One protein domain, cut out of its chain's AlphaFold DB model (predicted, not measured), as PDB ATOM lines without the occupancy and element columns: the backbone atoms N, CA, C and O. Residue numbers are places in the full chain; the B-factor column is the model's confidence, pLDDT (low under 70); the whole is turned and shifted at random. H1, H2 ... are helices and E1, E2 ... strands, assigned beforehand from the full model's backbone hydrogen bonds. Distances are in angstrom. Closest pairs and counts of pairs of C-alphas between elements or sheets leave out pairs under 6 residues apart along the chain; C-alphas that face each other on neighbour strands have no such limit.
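AT A GLANCE: This is residues 426 to 525 and 535 to 542 of the 1275 residues of the protein "MX2 protein" of Symbiodinium sp. CCMP2456 (UniProt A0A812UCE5). Two small three-stranded sheets sit end to end along an elongated body: H3 packs on one face of the sheet E4, E5 and E6, over its edge strand E4, and reaches E1 of the other sheet with its first turns, while H2 packs on that other sheet, E2, E1 and E3, and makes part of the far end with the loop of residues 464 to 477. Short H1 lies near the middle, between the two halves. You have 108 residues printed, with three named helices and six named strands in the order H1 E1 E2 H2 E3 H3 E4 E5 E6, a mixed class of helices and strands. Both sheets, E4 - E5 - E6 and E2 - E1 - E3, are antiparallel. The whole is only just compact, close to loose, with a radius of gyration of the C-alphas of 15.2 A and spans of 52 by 29 by 21 A.

HOW THE PARTS SIT: Begin at E4, residues 503 to 509, and E5, residues 515 to 521, an antiparallel hairpin; there N 505 and O 519 are 2.9 A apart. Beside E5 find E6, residues 535 to 537, antiparallel to it, with N 536 and O 520 at 2.9 A. H3, residues 482 to 496, makes two layers with this sheet, a helix on one face: it lies over E4 at a height over the sheet of 8.8 A and runs along the strands, at 26 degrees to E4 on the local plane. Their closest C-alphas are those of Leu 484 and Trp 507, 5.3 A apart. H1, residues 428 to 431, is on the same face; it is close to H3 but not clearly touching, with the C-alphas of Phe 431 and Ile 488 closest at 6.7 A. Look next at E1, residues 443 to 446, whose Pro 443 has its C-alpha 6.2 A from that of Lys 485, the closest pair of E1 and H3. E2, residues 451 to 453, forms a hairpin with E1, with N 444 and O 452 at 2.8 A; on the other side of E1, E3, residues 478 to 480, has O 479 2.8 A from N 445. H2, residues 454 to 463, is on this sheet at a height of 9.9 A, over E1 and only just over E2, on which 3 of its C-alphas fall. E2, H2 and E3 form a split strand-helix-strand unit, two strands running the same way with E1 between them, and its crossover is right-handed. H2 and H3 are apart. In H3 every O i to N i+4 pair is within hydrogen-bond range, in H2 4 of 6, and H1 is too short for such a pair.

IN THESE COORDINATES: Find C-alpha 503 at (149.570, 163.468, 195.867); from there E4 runs 18.8 A, and E5 runs 19.6 A. H3 begins at C-alpha 482, (133.362, 153.258, 193.865), and runs 21.0 A; H2 runs 14.6 A. E1 is 9.8 A long, E2 7.1 A, E3 6.8 A, E6 6.6 A and H1 6.3 A. E6 ends at C-alpha 537, (144.285, 170.775, 188.408).

THE WHOLE: Look to Glu 465 and Ala 525 for the two C-alphas farthest apart, 51.9 A. Residues 526 to 534 are not printed, and C-alphas 525 and 535 are 12.5 A apart across this cut. The links H1 to E1 and H2 to E3 are long. The mean pLDDT of the printed part is 72.1, and 38 residues are under 70, among them residues 494 to 502 and 535 to 542.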
ATOM      1  N   PRO A 426     136.318 175.522 191.700       48.88
ATOM      2  CA  PRO A 426     134.967 175.234 191.189       48.88
ATOM      3  C   PRO A 426     134.786 173.873 190.488       48.88
ATOM      4  O   PRO A 426     133.654 173.494 190.195       48.88
ATOM      5  N   MET A 427     135.865 173.136 190.218       49.53
ATOM      6  CA  MET A 427     135.843 171.834 189.534       49.53
ATOM      7  C   MET A 427     135.716 170.643 190.503       49.53
ATOM      8  O   MET A 427     135.516 169.512 190.067       49.53
ATOM      9  N   VAL A 428     135.780 170.888 191.819       61.69
ATOM     10  CA  VAL A 428     135.628 169.864 192.875       61.69
ATOM     11  C   VAL A 428     134.163 169.748 193.353       61.69
ATOM     12  O   VAL A 428     133.831 168.990 194.263       61.69
ATOM     13  N   ALA A 429     133.243 170.473 192.704       64.31
ATOM     14  CA  ALA A 429     131.803 170.414 192.966       64.31
ATOM     15  C   ALA A 429     131.179 169.028 192.686       64.31
ATOM     16  O   ALA A 429     130.124 168.718 193.235       64.31
ATOM     17  N   ASP A 430     131.844 168.188 191.887       72.88
ATOM     18  CA  ASP A 430     131.449 166.811 191.557       72.88
ATOM     19  C   ASP A 430     131.230 165.915 192.791       72.88
ATOM     20  O   ASP A 430     130.426 164.987 192.745       72.88
ATOM     21  N   PHE A 431     131.918 166.194 193.903       80.25
ATOM     22  CA  PHE A 431     131.781 165.441 195.154       80.25
ATOM     23  C   PHE A 431     130.513 165.796 195.949       80.25
ATOM     24  O   PHE A 431     130.216 165.160 196.961       80.25
ATOM     25  N   MET A 432     129.744 166.803 195.520       78.38
ATOM     26  CA  MET A 432     128.546 167.279 196.212       78.38
ATOM     27  C   MET A 432     127.277 166.623 195.656       78.38
ATOM     28  O   MET A 432     126.987 166.712 194.468       78.38
ATOM     29  N   CYS A 433     126.455 166.035 196.529       81.12
ATOM     30  CA  CYS A 433     125.156 165.481 196.154       81.12
ATOM     31  C   CYS A 433     124.229 166.586 195.599       81.12
ATOM     32  O   CYS A 433     123.874 167.497 196.358       81.12
ATOM     33  N   PRO A 434     123.730 166.475 194.351       76.00
ATOM     34  CA  PRO A 434     122.901 167.521 193.745       76.00
ATOM     35  C   PRO A 434     121.520 167.727 194.395       76.00
ATOM     36  O   PRO A 434     120.914 168.780 194.214       76.00
ATOM     37  N   ILE A 435     121.011 166.743 195.150       79.25
ATOM     38  CA  ILE A 435     119.746 166.847 195.908       79.25
ATOM     39  C   ILE A 435     119.984 167.500 197.277       79.25
ATOM     40  O   ILE A 435     119.201 168.336 197.724       79.25
ATOM     41  N   GLY A 436     121.051 167.084 197.970       62.56
ATOM     42  CA  GLY A 436     121.296 167.435 199.371       62.56
ATOM     43  C   GLY A 436     122.194 168.653 199.596       62.56
ATOM     44  O   GLY A 436     122.188 169.196 200.702       62.56
ATOM     45  N   GLY A 437     122.985 169.063 198.596       69.38
ATOM     46  CA  GLY A 437     123.966 170.147 198.722       69.38
ATOM     47  C   GLY A 437     125.062 169.863 199.758       69.38
ATOM     48  O   GLY A 437     125.527 170.780 200.432       69.38
ATOM     49  N   ARG A 438     125.438 168.590 199.938       69.62
ATOM     50  CA  ARG A 438     126.460 168.115 200.892       69.62
ATOM     51  C   ARG A 438     127.431 167.163 200.184       69.62
ATOM     52  O   ARG A 438     126.994 166.543 199.214       69.62
ATOM     53  N   PRO A 439     128.676 167.002 200.667       73.56
ATOM     54  CA  PRO A 439     129.579 165.968 200.163       73.56
ATOM     55  C   PRO A 439     128.920 164.588 200.243       73.56
ATOM     56  O   PRO A 439     128.221 164.305 201.221       73.56
ATOM     57  N   MET A 440     129.105 163.761 199.216       81.69
ATOM     58  CA  MET A 440     128.595 162.389 199.191       81.69
ATOM     59  C   MET A 440     129.445 161.489 200.093       81.69
ATOM     60  O   MET A 440     130.666 161.513 200.026       81.69
ATOM     61  N   THR A 441     128.783 160.695 200.928       82.31
ATOM     62  CA  THR A 441     129.384 159.654 201.777       82.31
ATOM     63  C   THR A 441     129.125 158.250 201.235       82.31
ATOM     64  O   THR A 441     129.919 157.339 201.461       82.31
ATOM     65  N   ASP A 442     128.031 158.064 200.494       83.50
ATOM     66  CA  ASP A 442     127.779 156.867 199.694       83.50
ATOM     67  C   ASP A 442     127.262 157.286 198.306       83.50
ATOM     68  O   ASP A 442     126.046 157.328 198.079       83.50
ATOM     69  N   PRO A 443     128.165 157.688 197.387       90.06
ATOM     70  CA  PRO A 443     127.780 158.110 196.049       90.06
ATOM     71  C   PRO A 443     127.257 156.928 195.223       90.06
ATOM     72  O   PRO A 443     127.899 155.881 195.111       90.06
ATOM     73  N   VAL A 444     126.097 157.117 194.598       86.94
ATOM     74  CA  VAL A 444     125.470 156.165 193.674       86.94
ATOM     75  C   VAL A 444     125.107 156.846 192.366       86.94
ATOM     76  O   VAL A 444     124.580 157.958 192.379       86.94
ATOM     77  N   VAL A 445     125.368 156.183 191.242       88.31
ATOM     78  CA  VAL A 445     124.895 156.594 189.917       88.31
ATOM     79  C   VAL A 445     123.449 156.137 189.749       88.31
ATOM     80  O   VAL A 445     123.126 154.977 190.008       88.31
ATOM     81  N   ALA A 446     122.586 157.047 189.308       84.81
ATOM     82  CA  ALA A 446     121.224 156.731 188.891       84.81
ATOM     83  C   ALA A 446     121.121 156.664 187.354       84.81
ATOM     84  O   ALA A 446     122.030 157.086 186.643       84.81
ATOM     85  N   GLU A 447     119.998 156.169 186.824       81.50
ATOM     86  CA  GLU A 447     119.777 155.952 185.376       81.50
ATOM     87  C   GLU A 447     119.956 157.201 184.480       81.50
ATOM     88  O   GLU A 447     120.082 157.078 183.263       81.50
ATOM     89  N   ASP A 448     119.987 158.408 185.054       78.56
ATOM     90  CA  ASP A 448     120.262 159.666 184.347       78.56
ATOM     91  C   ASP A 448     121.769 159.971 184.178       78.56
ATOM     92  O   ASP A 448     122.130 161.000 183.603       78.56
ATOM     93  N   GLY A 449     122.642 159.083 184.667       76.56
ATOM     94  CA  GLY A 449     124.101 159.197 184.630       76.56
ATOM     95  C   GLY A 449     124.702 160.067 185.738       76.56
ATOM     96  O   GLY A 449     125.923 160.187 185.824       76.56
ATOM     97  N   TYR A 450     123.890 160.678 186.605       85.25
ATOM     98  CA  TYR A 450     124.388 161.534 187.682       85.25
ATOM     99  C   TYR A 450     124.618 160.746 188.971       85.25
ATOM    100  O   TYR A 450     123.887 159.808 189.290       85.25
ATOM    101  N   SER A 451     125.642 161.149 189.734       86.00
ATOM    102  CA  SER A 451     125.881 160.617 191.079       86.00
ATOM    103  C   SER A 451     125.148 161.430 192.141       86.00
ATOM    104  O   SER A 451     125.145 162.662 192.121       86.00
ATOM    105  N   TYR A 452     124.554 160.723 193.094       87.50
ATOM    106  CA  TYR A 452     123.822 161.271 194.227       87.50
ATOM    107  C   TYR A 452     124.232 160.543 195.509       87.50
ATOM    108  O   TYR A 452     124.688 159.408 195.467       87.50
ATOM    109  N   GLU A 453     124.013 161.156 196.671       91.44
ATOM    110  CA  GLU A 453     124.058 160.431 197.941       91.44
ATOM    111  C   GLU A 453     122.912 159.409 197.964       91.44
ATOM    112  O   GLU A 453     121.753 159.809 197.800       91.44
ATOM    113  N   ARG A 454     123.218 158.124 198.195       87.25
ATOM    114  CA  ARG A 454     122.248 157.011 198.173       87.25
ATOM    115  C   ARG A 454     120.941 157.346 198.885       87.25
ATOM    116  O   ARG A 454     119.867 157.307 198.288       87.25
ATOM    117  N   SER A 455     121.046 157.763 200.146       84.06
ATOM    118  CA  SER A 455     119.891 158.080 200.993       84.06
ATOM    119  C   SER A 455     119.031 159.244 200.475       84.06
ATOM    120  O   SER A 455     117.842 159.312 200.782       84.06
ATOM    121  N   ALA A 456     119.600 160.157 199.679       84.31
ATOM    122  CA  ALA A 456     118.882 161.295 199.112       84.31
ATOM    123  C   ALA A 456     118.140 160.938 197.814       84.31
ATOM    124  O   ALA A 456     117.020 161.409 197.615       84.31
ATOM    125  N   ILE A 457     118.736 160.113 196.947       86.88
ATOM    126  CA  ILE A 457     118.095 159.680 195.696       86.88
ATOM    127  C   ILE A 457     117.057 158.577 195.936       86.88
ATOM    128  O   ILE A 457     115.980 158.643 195.353       86.88
ATOM    129  N   GLU A 458     117.294 157.645 196.867       86.38
ATOM    130  CA  GLU A 458     116.291 156.645 197.269       86.38
ATOM    131  C   GLU A 458     115.034 157.321 197.850       86.38
ATOM    132  O   GLU A 458     113.916 156.979 197.468       86.38
ATOM    133  N   ALA A 459     115.199 158.344 198.698       83.75
ATOM    134  CA  ALA A 459     114.082 159.134 199.220       83.75
ATOM    135  C   ALA A 459     113.367 159.961 198.133       83.75
ATOM    136  O   ALA A 459     112.148 160.113 198.174       83.75
ATOM    137  N   TRP A 460     114.101 160.486 197.145       85.00
ATOM    138  CA  TRP A 460     113.499 161.214 196.024       85.00
ATOM    139  C   TRP A 460     112.665 160.295 195.125       85.00
ATOM    140  O   TRP A 460     111.534 160.642 194.790       85.00
ATOM    141  N   LEU A 461     113.191 159.117 194.777       81.31
ATOM    142  CA  LEU A 461     112.527 158.153 193.894       81.31
ATOM    143  C   LEU A 461     111.316 157.471 194.553       81.31
ATOM    144  O   LEU A 461     110.393 157.072 193.850       81.31
ATOM    145  N   GLN A 462     111.254 157.420 195.890       79.81
ATOM    146  CA  GLN A 462     110.040 157.027 196.623       79.81
ATOM    147  C   GLN A 462     108.886 158.036 196.482       79.81
ATOM    148  O   GLN A 462     107.724 157.641 196.559       79.81
ATOM    149  N   GLU A 463     109.176 159.326 196.279       75.12
ATOM    150  CA  GLU A 463     108.150 160.360 196.069       75.12
ATOM    151  C   GLU A 463     107.891 160.673 194.583       75.12
ATOM    152  O   GLU A 463     106.827 161.205 194.250       75.12
ATOM    153  N   LYS A 464     108.878 160.457 193.698       73.50
ATOM    154  CA  LYS A 464     108.901 160.988 192.321       73.50
ATOM    155  C   LYS A 464     109.669 160.079 191.355       73.50
ATOM    156  O   LYS A 464     110.892 160.018 191.402       73.50
ATOM    157  N   GLU A 465     108.974 159.522 190.368       80.19
ATOM    158  CA  GLU A 465     109.535 158.687 189.284       80.19
ATOM    159  C   GLU A 465     110.257 159.503 188.178       80.19
ATOM    160  O   GLU A 465     110.149 159.213 186.984       80.19
ATOM    161  N   VAL A 466     110.949 160.593 188.541       80.06
ATOM    162  CA  VAL A 466     111.640 161.494 187.596       80.06
ATOM    163  C   VAL A 466     112.994 161.963 188.119       80.06
ATOM    164  O   VAL A 466     113.153 162.242 189.308       80.06
ATOM    165  N   SER A 467     113.947 162.151 187.208       79.12
ATOM    166  CA  SER A 467     115.299 162.635 187.498       79.12
ATOM    167  C   SER A 467     115.311 163.983 188.234       79.12
ATOM    168  O   SER A 467     114.708 164.950 187.751       79.12
ATOM    169  N   PRO A 468     116.035 164.103 189.368       79.44
ATOM    170  CA  PRO A 468     116.218 165.378 190.062       79.44
ATOM    171  C   PRO A 468     116.884 166.451 189.188       79.44
ATOM    172  O   PRO A 468     116.565 167.633 189.327       79.44
ATOM    173  N   GLN A 469     117.800 166.046 188.299       76.81
ATOM    174  CA  GLN A 469     118.560 166.944 187.424       76.81
ATOM    175  C   GLN A 469     117.853 167.214 186.092       76.81
ATOM    176  O   GLN A 469     117.618 168.369 185.735       76.81
ATOM    177  N   THR A 470     117.489 166.163 185.355       75.12
ATOM    178  CA  THR A 470     116.967 166.282 183.981       75.12
ATOM    179  C   THR A 470     115.444 166.378 183.910       75.12
ATOM    180  O   THR A 470     114.912 166.844 182.906       75.12
ATOM    181  N   ARG A 471     114.730 165.971 184.974       74.75
ATOM    182  CA  ARG A 471     113.257 165.861 185.058       74.75
ATOM    183  C   ARG A 471     112.609 164.886 184.068       74.75
ATOM    184  O   ARG A 471     111.383 164.841 183.988       74.75
ATOM    185  N   ASN A 472     113.405 164.092 183.356       75.00
ATOM    186  CA  ASN A 472     112.910 162.978 182.555       75.00
ATOM    187  C   ASN A 472     112.451 161.822 183.466       75.00
ATOM    188  O   ASN A 472     112.958 161.717 184.587       75.00
ATOM    189  N   PRO A 473     111.526 160.951 183.016       77.12
ATOM    190  CA  PRO A 473     111.191 159.719 183.730       77.12
ATOM    191  C   PRO A 473     112.438 158.862 183.964       77.12
ATOM    192  O   PRO A 473     113.256 158.729 183.053       77.12
ATOM    193  N   MET A 474     112.576 158.289 185.159       76.12
ATOM    194  CA  MET A 474     113.658 157.352 185.478       76.12
ATOM    195  C   MET A 474     113.174 156.267 186.441       76.12
ATOM    196  O   MET A 474     112.297 156.520 187.268       76.12
ATOM    197  N   GLY A 475     113.744 155.071 186.330       76.44
ATOM    198  CA  GLY A 475     113.501 153.967 187.245       76.44
ATOM    199  C   GLY A 475     114.286 154.078 188.553       76.44
ATOM    200  O   GLY A 475     114.955 155.070 188.847       76.44
ATOM    201  N   SER A 476     114.169 153.034 189.373       80.50
ATOM    202  CA  SER A 476     114.779 152.957 190.703       80.50
ATOM    203  C   SER A 476     116.129 152.231 190.731       80.50
ATOM    204  O   SER A 476     116.551 151.796 191.804       80.50
ATOM    205  N   ALA A 477     116.786 152.024 189.582       80.19
ATOM    206  CA  ALA A 477     118.105 151.397 189.549       80.19
ATOM    207  C   ALA A 477     119.188 152.382 190.029       80.19
ATOM    208  O   ALA A 477     119.283 153.510 189.543       80.19
ATOM    209  N   LEU A 478     119.994 151.941 191.000       87.38
ATOM    210  CA  LEU A 478     121.066 152.721 191.618       87.38
ATOM    211  C   LEU A 478     122.320 151.855 191.767       87.38
ATOM    212  O   LEU A 478     122.325 150.886 192.531       87.38
ATOM    213  N   GLU A 479     123.389 152.228 191.071       86.56
ATOM    214  CA  GLU A 479     124.680 151.534 191.101       86.56
ATOM    215  C   GLU A 479     125.680 152.308 191.973       86.56
ATOM    216  O   GLU A 479     125.657 153.534 192.015       86.56
ATOM    217  N   GLY A 480     126.544 151.621 192.724       85.94
ATOM    218  CA  GLY A 480     127.531 152.291 193.583       85.94
ATOM    219  C   GLY A 480     128.670 152.910 192.771       85.94
ATOM    220  O   GLY A 480     129.255 152.223 191.941       85.94
ATOM    221  N   ASN A 481     129.020 154.172 193.035       83.69
ATOM    222  CA  ASN A 481     130.161 154.831 192.396       83.69
ATOM    223  C   ASN A 481     131.418 154.678 193.269       83.69
ATOM    224  O   ASN A 481     131.724 155.548 194.086       83.69
ATOM    225  N   SER A 482     132.121 153.549 193.127       82.62
ATOM    226  CA  SER A 482     133.362 153.258 193.865       82.62
ATOM    227  C   SER A 482     134.419 154.341 193.671       82.62
ATOM    228  O   SER A 482     134.967 154.840 194.647       82.62
ATOM    229  N   ASP A 483     134.643 154.754 192.428       78.81
ATOM    230  CA  ASP A 483     135.740 155.645 192.044       78.81
ATOM    231  C   ASP A 483     135.557 157.042 192.652       78.81
ATOM    232  O   ASP A 483     136.500 157.661 193.144       78.81
ATOM    233  N   LEU A 484     134.315 157.541 192.656       82.25
ATOM    234  CA  LEU A 484     133.980 158.816 193.287       82.25
ATOM    235  C   LEU A 484     134.061 158.727 194.816       82.25
ATOM    236  O   LEU A 484     134.383 159.718 195.462       82.25
ATOM    237  N   LYS A 485     133.783 157.555 195.397       84.44
ATOM    238  CA  LYS A 485     133.882 157.323 196.840       84.44
ATOM    239  C   LYS A 485     135.335 157.306 197.310       84.44
ATOM    240  O   LYS A 485     135.669 158.044 198.232       84.44
ATOM    241  N   GLU A 486     136.195 156.543 196.637       82.75
ATOM    242  CA  GLU A 486     137.628 156.466 196.946       82.75
ATOM    243  C   GLU A 486     138.294 157.848 196.844       82.75
ATOM    244  O   GLU A 486     138.988 158.256 197.770       82.75
ATOM    245  N   ALA A 487     137.989 158.633 195.806       82.88
ATOM    246  CA  ALA A 487     138.525 159.989 195.665       82.88
ATOM    247  C   ALA A 487     138.041 160.982 196.745       82.88
ATOM    248  O   ALA A 487     138.793 161.875 197.148       82.88
ATOM    249  N   ILE A 488     136.800 160.842 197.230       81.62
ATOM    250  CA  ILE A 488     136.286 161.641 198.355       81.62
ATOM    251  C   ILE A 488     137.000 161.254 199.655       81.62
ATOM    252  O   ILE A 488     137.417 162.140 200.405       81.62
ATOM    253  N   ASP A 489     137.171 159.954 199.902       81.69
ATOM    254  CA  ASP A 489     137.844 159.432 201.092       81.69
ATOM    255  C   ASP A 489     139.345 159.801 201.103       81.69
ATOM    256  O   ASP A 489     139.860 160.229 202.139       81.69
ATOM    257  N   GLU A 490     140.038 159.751 199.956       80.06
ATOM    258  CA  GLU A 490     141.423 160.226 199.809       80.06
ATOM    259  C   GLU A 490     141.553 161.736 200.062       80.06
ATOM    260  O   GLU A 490     142.433 162.168 200.814       80.06
ATOM    261  N   LEU A 491     140.661 162.561 199.497       77.88
ATOM    262  CA  LEU A 491     140.694 164.009 199.726       77.88
ATOM    263  C   LEU A 491     140.397 164.355 201.194       77.88
ATOM    264  O   LEU A 491     141.009 165.268 201.756       77.88
ATOM    265  N   GLN A 492     139.488 163.622 201.838       75.50
ATOM    266  CA  GLN A 492     139.215 163.776 203.265       75.50
ATOM    267  C   GLN A 492     140.441 163.371 204.104       75.50
ATOM    268  O   GLN A 492     140.824 164.112 205.014       75.50
ATOM    269  N   ALA A 493     141.127 162.279 203.747       73.75
ATOM    270  CA  ALA A 493     142.363 161.851 204.399       73.75
ATOM    271  C   ALA A 493     143.491 162.895 204.285       73.75
ATOM    272  O   ALA A 493     144.176 163.137 205.278       73.75
ATOM    273  N   VAL A 494     143.637 163.576 203.139       68.94
ATOM    274  CA  VAL A 494     144.574 164.709 202.950       68.94
ATOM    275  C   VAL A 494     144.244 165.896 203.855       68.94
ATOM    276  O   VAL A 494     145.143 166.566 204.371       68.94
ATOM    277  N   VAL A 495     142.958 166.196 204.050       65.31
ATOM    278  CA  VAL A 495     142.538 167.304 204.920       65.31
ATOM    279  C   VAL A 495     142.827 167.009 206.392       65.31
ATOM    280  O   VAL A 495     143.192 167.933 207.128       65.31
ATOM    281  N   ASP A 496     142.690 165.749 206.806       65.56
ATOM    282  CA  ASP A 496     142.985 165.300 208.167       65.56
ATOM    283  C   ASP A 496     144.492 165.097 208.418       65.56
ATOM    284  O   ASP A 496     144.981 165.469 209.487       65.56
ATOM    285  N   ASN A 497     145.244 164.587 207.435       66.56
ATOM    286  CA  ASN A 497     146.700 164.421 207.470       66.56
ATOM    287  C   ASN A 497     147.332 164.892 206.142       66.56
ATOM    288  O   ASN A 497     147.302 164.151 205.158       66.56
ATOM    289  N   PRO A 498     147.933 166.096 206.088       60.88
ATOM    290  CA  PRO A 498     148.515 166.613 204.853       60.88
ATOM    291  C   PRO A 498     149.740 165.789 204.403       60.88
ATOM    292  O   PRO A 498     150.587 165.469 205.244       60.88
ATOM    293  N   PRO A 499     149.870 165.463 203.102       61.22
ATOM    294  CA  PRO A 499     150.965 164.647 202.591       61.22
ATOM    295  C   PRO A 499     152.292 165.422 202.564       61.22
ATOM    296  O   PRO A 499     152.326 166.635 202.361       61.22
ATOM    297  N   SER A 500     153.403 164.704 202.754       55.34
ATOM    298  CA  SER A 500     154.769 165.246 202.668       55.34
ATOM    299  C   SER A 500     155.331 165.289 201.243       55.34
ATOM    300  O   SER A 500     156.386 165.872 201.020       55.34
ATOM    301  N   GLU A 501     154.647 164.653 200.294       65.06
ATOM    302  CA  GLU A 501     155.001 164.569 198.876       65.06
ATOM    303  C   GLU A 501     153.766 164.905 198.026       65.06
ATOM    304  O   GLU A 501     152.654 165.029 198.543       65.06
ATOM    305  N   GLU A 502     153.959 165.092 196.721       66.62
ATOM    306  CA  GLU A 502     152.885 165.424 195.784       66.62
ATOM    307  C   GLU A 502     151.901 164.253 195.621       66.62
ATOM    308  O   GLU A 502     152.279 163.166 195.182       66.62
ATOM    309  N   LEU A 503     150.628 164.475 195.966       73.06
ATOM    310  CA  LEU A 503     149.570 163.468 195.867       73.06
ATOM    311  C   LEU A 503     148.681 163.734 194.650       73.06
ATOM    312  O   LEU A 503     148.305 164.873 194.385       73.06
ATOM    313  N   THR A 504     148.301 162.677 193.934       76.69
ATOM    314  CA  THR A 504     147.385 162.746 192.787       76.69
ATOM    315  C   THR A 504     146.130 161.926 193.071       76.69
ATOM    316  O   THR A 504     146.238 160.720 193.256       76.69
ATOM    317  N   ILE A 505     144.962 162.572 193.069       76.19
ATOM    318  CA  ILE A 505     143.641 161.958 193.287       76.19
ATOM    319  C   ILE A 505     142.878 161.956 191.956       76.19
ATOM    320  O   ILE A 505     142.802 162.994 191.291       76.19
ATOM    321  N   THR A 506     142.288 160.825 191.561       76.69
ATOM    322  CA  THR A 506     141.555 160.684 190.285       76.69
ATOM    323  C   THR A 506     140.150 160.131 190.471       76.69
ATOM    324  O   THR A 506     139.984 159.141 191.174       76.69
ATOM    325  N   TRP A 507     139.155 160.690 189.777       79.56
ATOM    326  CA  TRP A 507     137.770 160.198 189.808       79.56
ATOM    327  C   TRP A 507     137.076 160.330 188.455       79.56
ATOM    328  O   TRP A 507     137.496 161.102 187.595       79.56
ATOM    329  N   ASN A 508     135.964 159.617 188.285       76.25
ATOM    330  CA  ASN A 508     135.073 159.782 187.142       76.25
ATOM    331  C   ASN A 508     133.954 160.780 187.487       76.25
ATOM    332  O   ASN A 508     133.165 160.559 188.406       76.25
ATOM    333  N   ALA A 509     133.907 161.905 186.769       67.50
ATOM    334  CA  ALA A 509     132.945 162.980 187.000       67.50
ATOM    335  C   ALA A 509     131.496 162.532 186.705       67.50
ATOM    336  O   ALA A 509     131.264 161.891 185.675       67.50
ATOM    337  N   PRO A 510     130.510 162.899 187.548       63.47
ATOM    338  CA  PRO A 510     129.118 162.501 187.370       63.47
ATOM    339  C   PRO A 510     128.453 163.182 186.165       63.47
ATOM    340  O   PRO A 510     128.475 164.406 186.027       63.47
ATOM    341  N   GLY A 511     127.797 162.382 185.324       63.28
ATOM    342  CA  GLY A 511     127.058 162.820 184.143       63.28
ATOM    343  C   GLY A 511     126.906 161.699 183.100       63.28
ATOM    344  O   GLY A 511     127.549 160.656 183.212       63.28
ATOM    345  N   PRO A 512     126.097 161.909 182.044       51.78
ATOM    346  CA  PRO A 512     125.778 160.883 181.038       51.78
ATOM    347  C   PRO A 512     126.974 160.417 180.182       51.78
ATOM    348  O   PRO A 512     126.863 159.436 179.452       51.78
ATOM    349  N   THR A 513     128.114 161.104 180.265       51.41
ATOM    350  CA  THR A 513     129.413 160.663 179.737       51.41
ATOM    351  C   THR A 513     130.460 160.821 180.845       51.41
ATOM    352  O   THR A 513     130.757 161.970 181.194       51.41
ATOM    353  N   PRO A 514     131.018 159.732 181.406       55.66
ATOM    354  CA  PRO A 514     131.992 159.829 182.488       55.66
ATOM    355  C   PRO A 514     133.294 160.459 181.979       55.66
ATOM    356  O   PRO A 514     133.913 159.968 181.036       55.66
ATOM    357  N   LEU A 515     133.704 161.562 182.608       62.16
ATOM    358  CA  LEU A 515     134.962 162.254 182.321       62.16
ATOM    359  C   LEU A 515     135.932 162.024 183.479       62.16
ATOM    360  O   LEU A 515     135.661 162.467 184.595       62.16
ATOM    361  N   GLN A 516     137.063 161.369 183.219       69.75
ATOM    362  CA  GLN A 516     138.090 161.167 184.238       69.75
ATOM    363  C   GLN A 516     138.771 162.506 184.574       69.75
ATOM    364  O   GLN A 516     139.353 163.155 183.701       69.75
ATOM    365  N   ARG A 517     138.685 162.931 185.836       68.94
ATOM    366  CA  ARG A 517     139.351 164.124 186.377       68.94
ATOM    367  C   ARG A 517     140.505 163.730 187.289       68.94
ATOM    368  O   ARG A 517     140.486 162.665 187.902       68.94
ATOM    369  N   THR A 518     141.483 164.629 187.377       71.62
ATOM    370  CA  THR A 518     142.713 164.444 188.148       71.62
ATOM    371  C   THR A 518     143.046 165.727 188.907       71.62
ATOM    372  O   THR A 518     143.231 166.790 188.305       71.62
ATOM    373  N   LEU A 519     143.148 165.620 190.230       73.81
ATOM    374  CA  LEU A 519     143.562 166.682 191.140       73.81
ATOM    375  C   LEU A 519     144.963 166.364 191.666       73.81
ATOM    376  O   LEU A 519     145.159 165.318 192.281       73.81
ATOM    377  N   VAL A 520     145.920 167.269 191.456       71.31
ATOM    378  CA  VAL A 520     147.270 167.157 192.017       71.31
ATOM    379  C   VAL A 520     147.407 168.140 193.181       71.31
ATOM    380  O   VAL A 520     147.054 169.316 193.071       71.31
ATOM    381  N   ILE A 521     147.881 167.643 194.320       67.62
ATOM    382  CA  ILE A 521     148.046 168.383 195.570       67.62
ATOM    383  C   ILE A 521     149.531 168.354 195.927       67.62
ATOM    384  O   ILE A 521     150.041 167.342 196.409       67.62
ATOM    385  N   SER A 522     150.222 169.466 195.683       62.03
ATOM    386  CA  SER A 522     151.660 169.597 195.917       62.03
ATOM    387  C   SER A 522     151.925 170.225 197.304       62.03
ATOM    388  O   SER A 522     151.179 171.118 197.725       62.03
ATOM    389  N   PRO A 523     152.960 169.788 198.049       59.19
ATOM    390  CA  PRO A 523     153.314 170.391 199.334       59.19
ATOM    391  C   PRO A 523     153.906 171.806 199.170       59.19
ATOM    392  O   PRO A 523     154.547 172.089 198.154       59.19
ATOM    393  N   PRO A 524     153.721 172.710 200.153       51.66
ATOM    394  CA  PRO A 524     154.220 174.083 200.079       51.66
ATOM    395  C   PRO A 524     155.754 174.134 200.071       51.66
ATOM    396  O   PRO A 524     156.416 173.459 200.860       51.66
ATOM    397  N   ALA A 525     156.325 174.966 199.196       47.41
ATOM    398  CA  ALA A 525     157.773 175.118 199.062       47.41
ATOM    399  C   ALA A 525     158.402 175.813 200.289       47.41
ATOM    400  O   ALA A 525     157.888 176.816 200.780       47.41
ATOM    401  N   ALA A 535     147.153 173.472 195.150       44.44
ATOM    402  CA  ALA A 535     146.435 172.445 194.398       44.44
ATOM    403  C   ALA A 535     146.365 172.828 192.909       44.44
ATOM    404  O   ALA A 535     145.716 173.825 192.549       44.44
ATOM    405  N   VAL A 536     147.004 172.032 192.050       44.47
ATOM    406  CA  VAL A 536     147.065 172.214 190.594       44.47
ATOM    407  C   VAL A 536     146.163 171.179 189.924       44.47
ATOM    408  O   VAL A 536     146.291 169.975 190.128       44.47
ATOM    409  N   GLU A 537     145.224 171.647 189.111       42.22
ATOM    410  CA  GLU A 537     144.285 170.775 188.408       42.22
ATOM    411  C   GLU A 537     144.794 170.439 187.005       42.22
ATOM    412  O   GLU A 537     145.200 171.330 186.255       42.22
ATOM    413  N   VAL A 538     144.743 169.156 186.636       42.56
ATOM    414  CA  VAL A 538     145.148 168.679 185.308       42.56
ATOM    415  C   VAL A 538     144.010 167.864 184.704       42.56
ATOM    416  O   VAL A 538     143.882 166.665 184.930       42.56
ATOM    417  N   LEU A 539     143.182 168.515 183.885       42.25
ATOM    418  CA  LEU A 539     142.163 167.831 183.091       42.25
ATOM    419  C   LEU A 539     142.840 167.003 181.986       42.25
ATOM    420  O   LEU A 539     143.338 167.553 181.001       42.25
ATOM    421  N   THR A 540     142.865 165.680 182.143       34.88
ATOM    422  CA  THR A 540     143.396 164.743 181.144       34.88
ATOM    423  C   THR A 540     142.276 164.168 180.273       34.88
ATOM    424  O   THR A 540     141.405 163.478 180.803       34.88
ATOM    425  N   PRO A 541     142.295 164.356 178.939       31.72
ATOM    426  CA  PRO A 541     141.443 163.591 178.035       31.72
ATOM    427  C   PRO A 541     141.877 162.120 178.025       31.72
ATOM    428  O   PRO A 541     143.071 161.820 177.977       31.72
ATOM    429  N   THR A 542     140.917 161.199 178.038       28.59
ATOM    430  CA  THR A 542     141.156 159.752 178.127       28.59
ATOM    431  C   THR A 542     141.887 159.186 176.902       28.59
ATOM    432  O   THR A 542     141.273 158.941 175.866       28.59
TER     433      THR A 542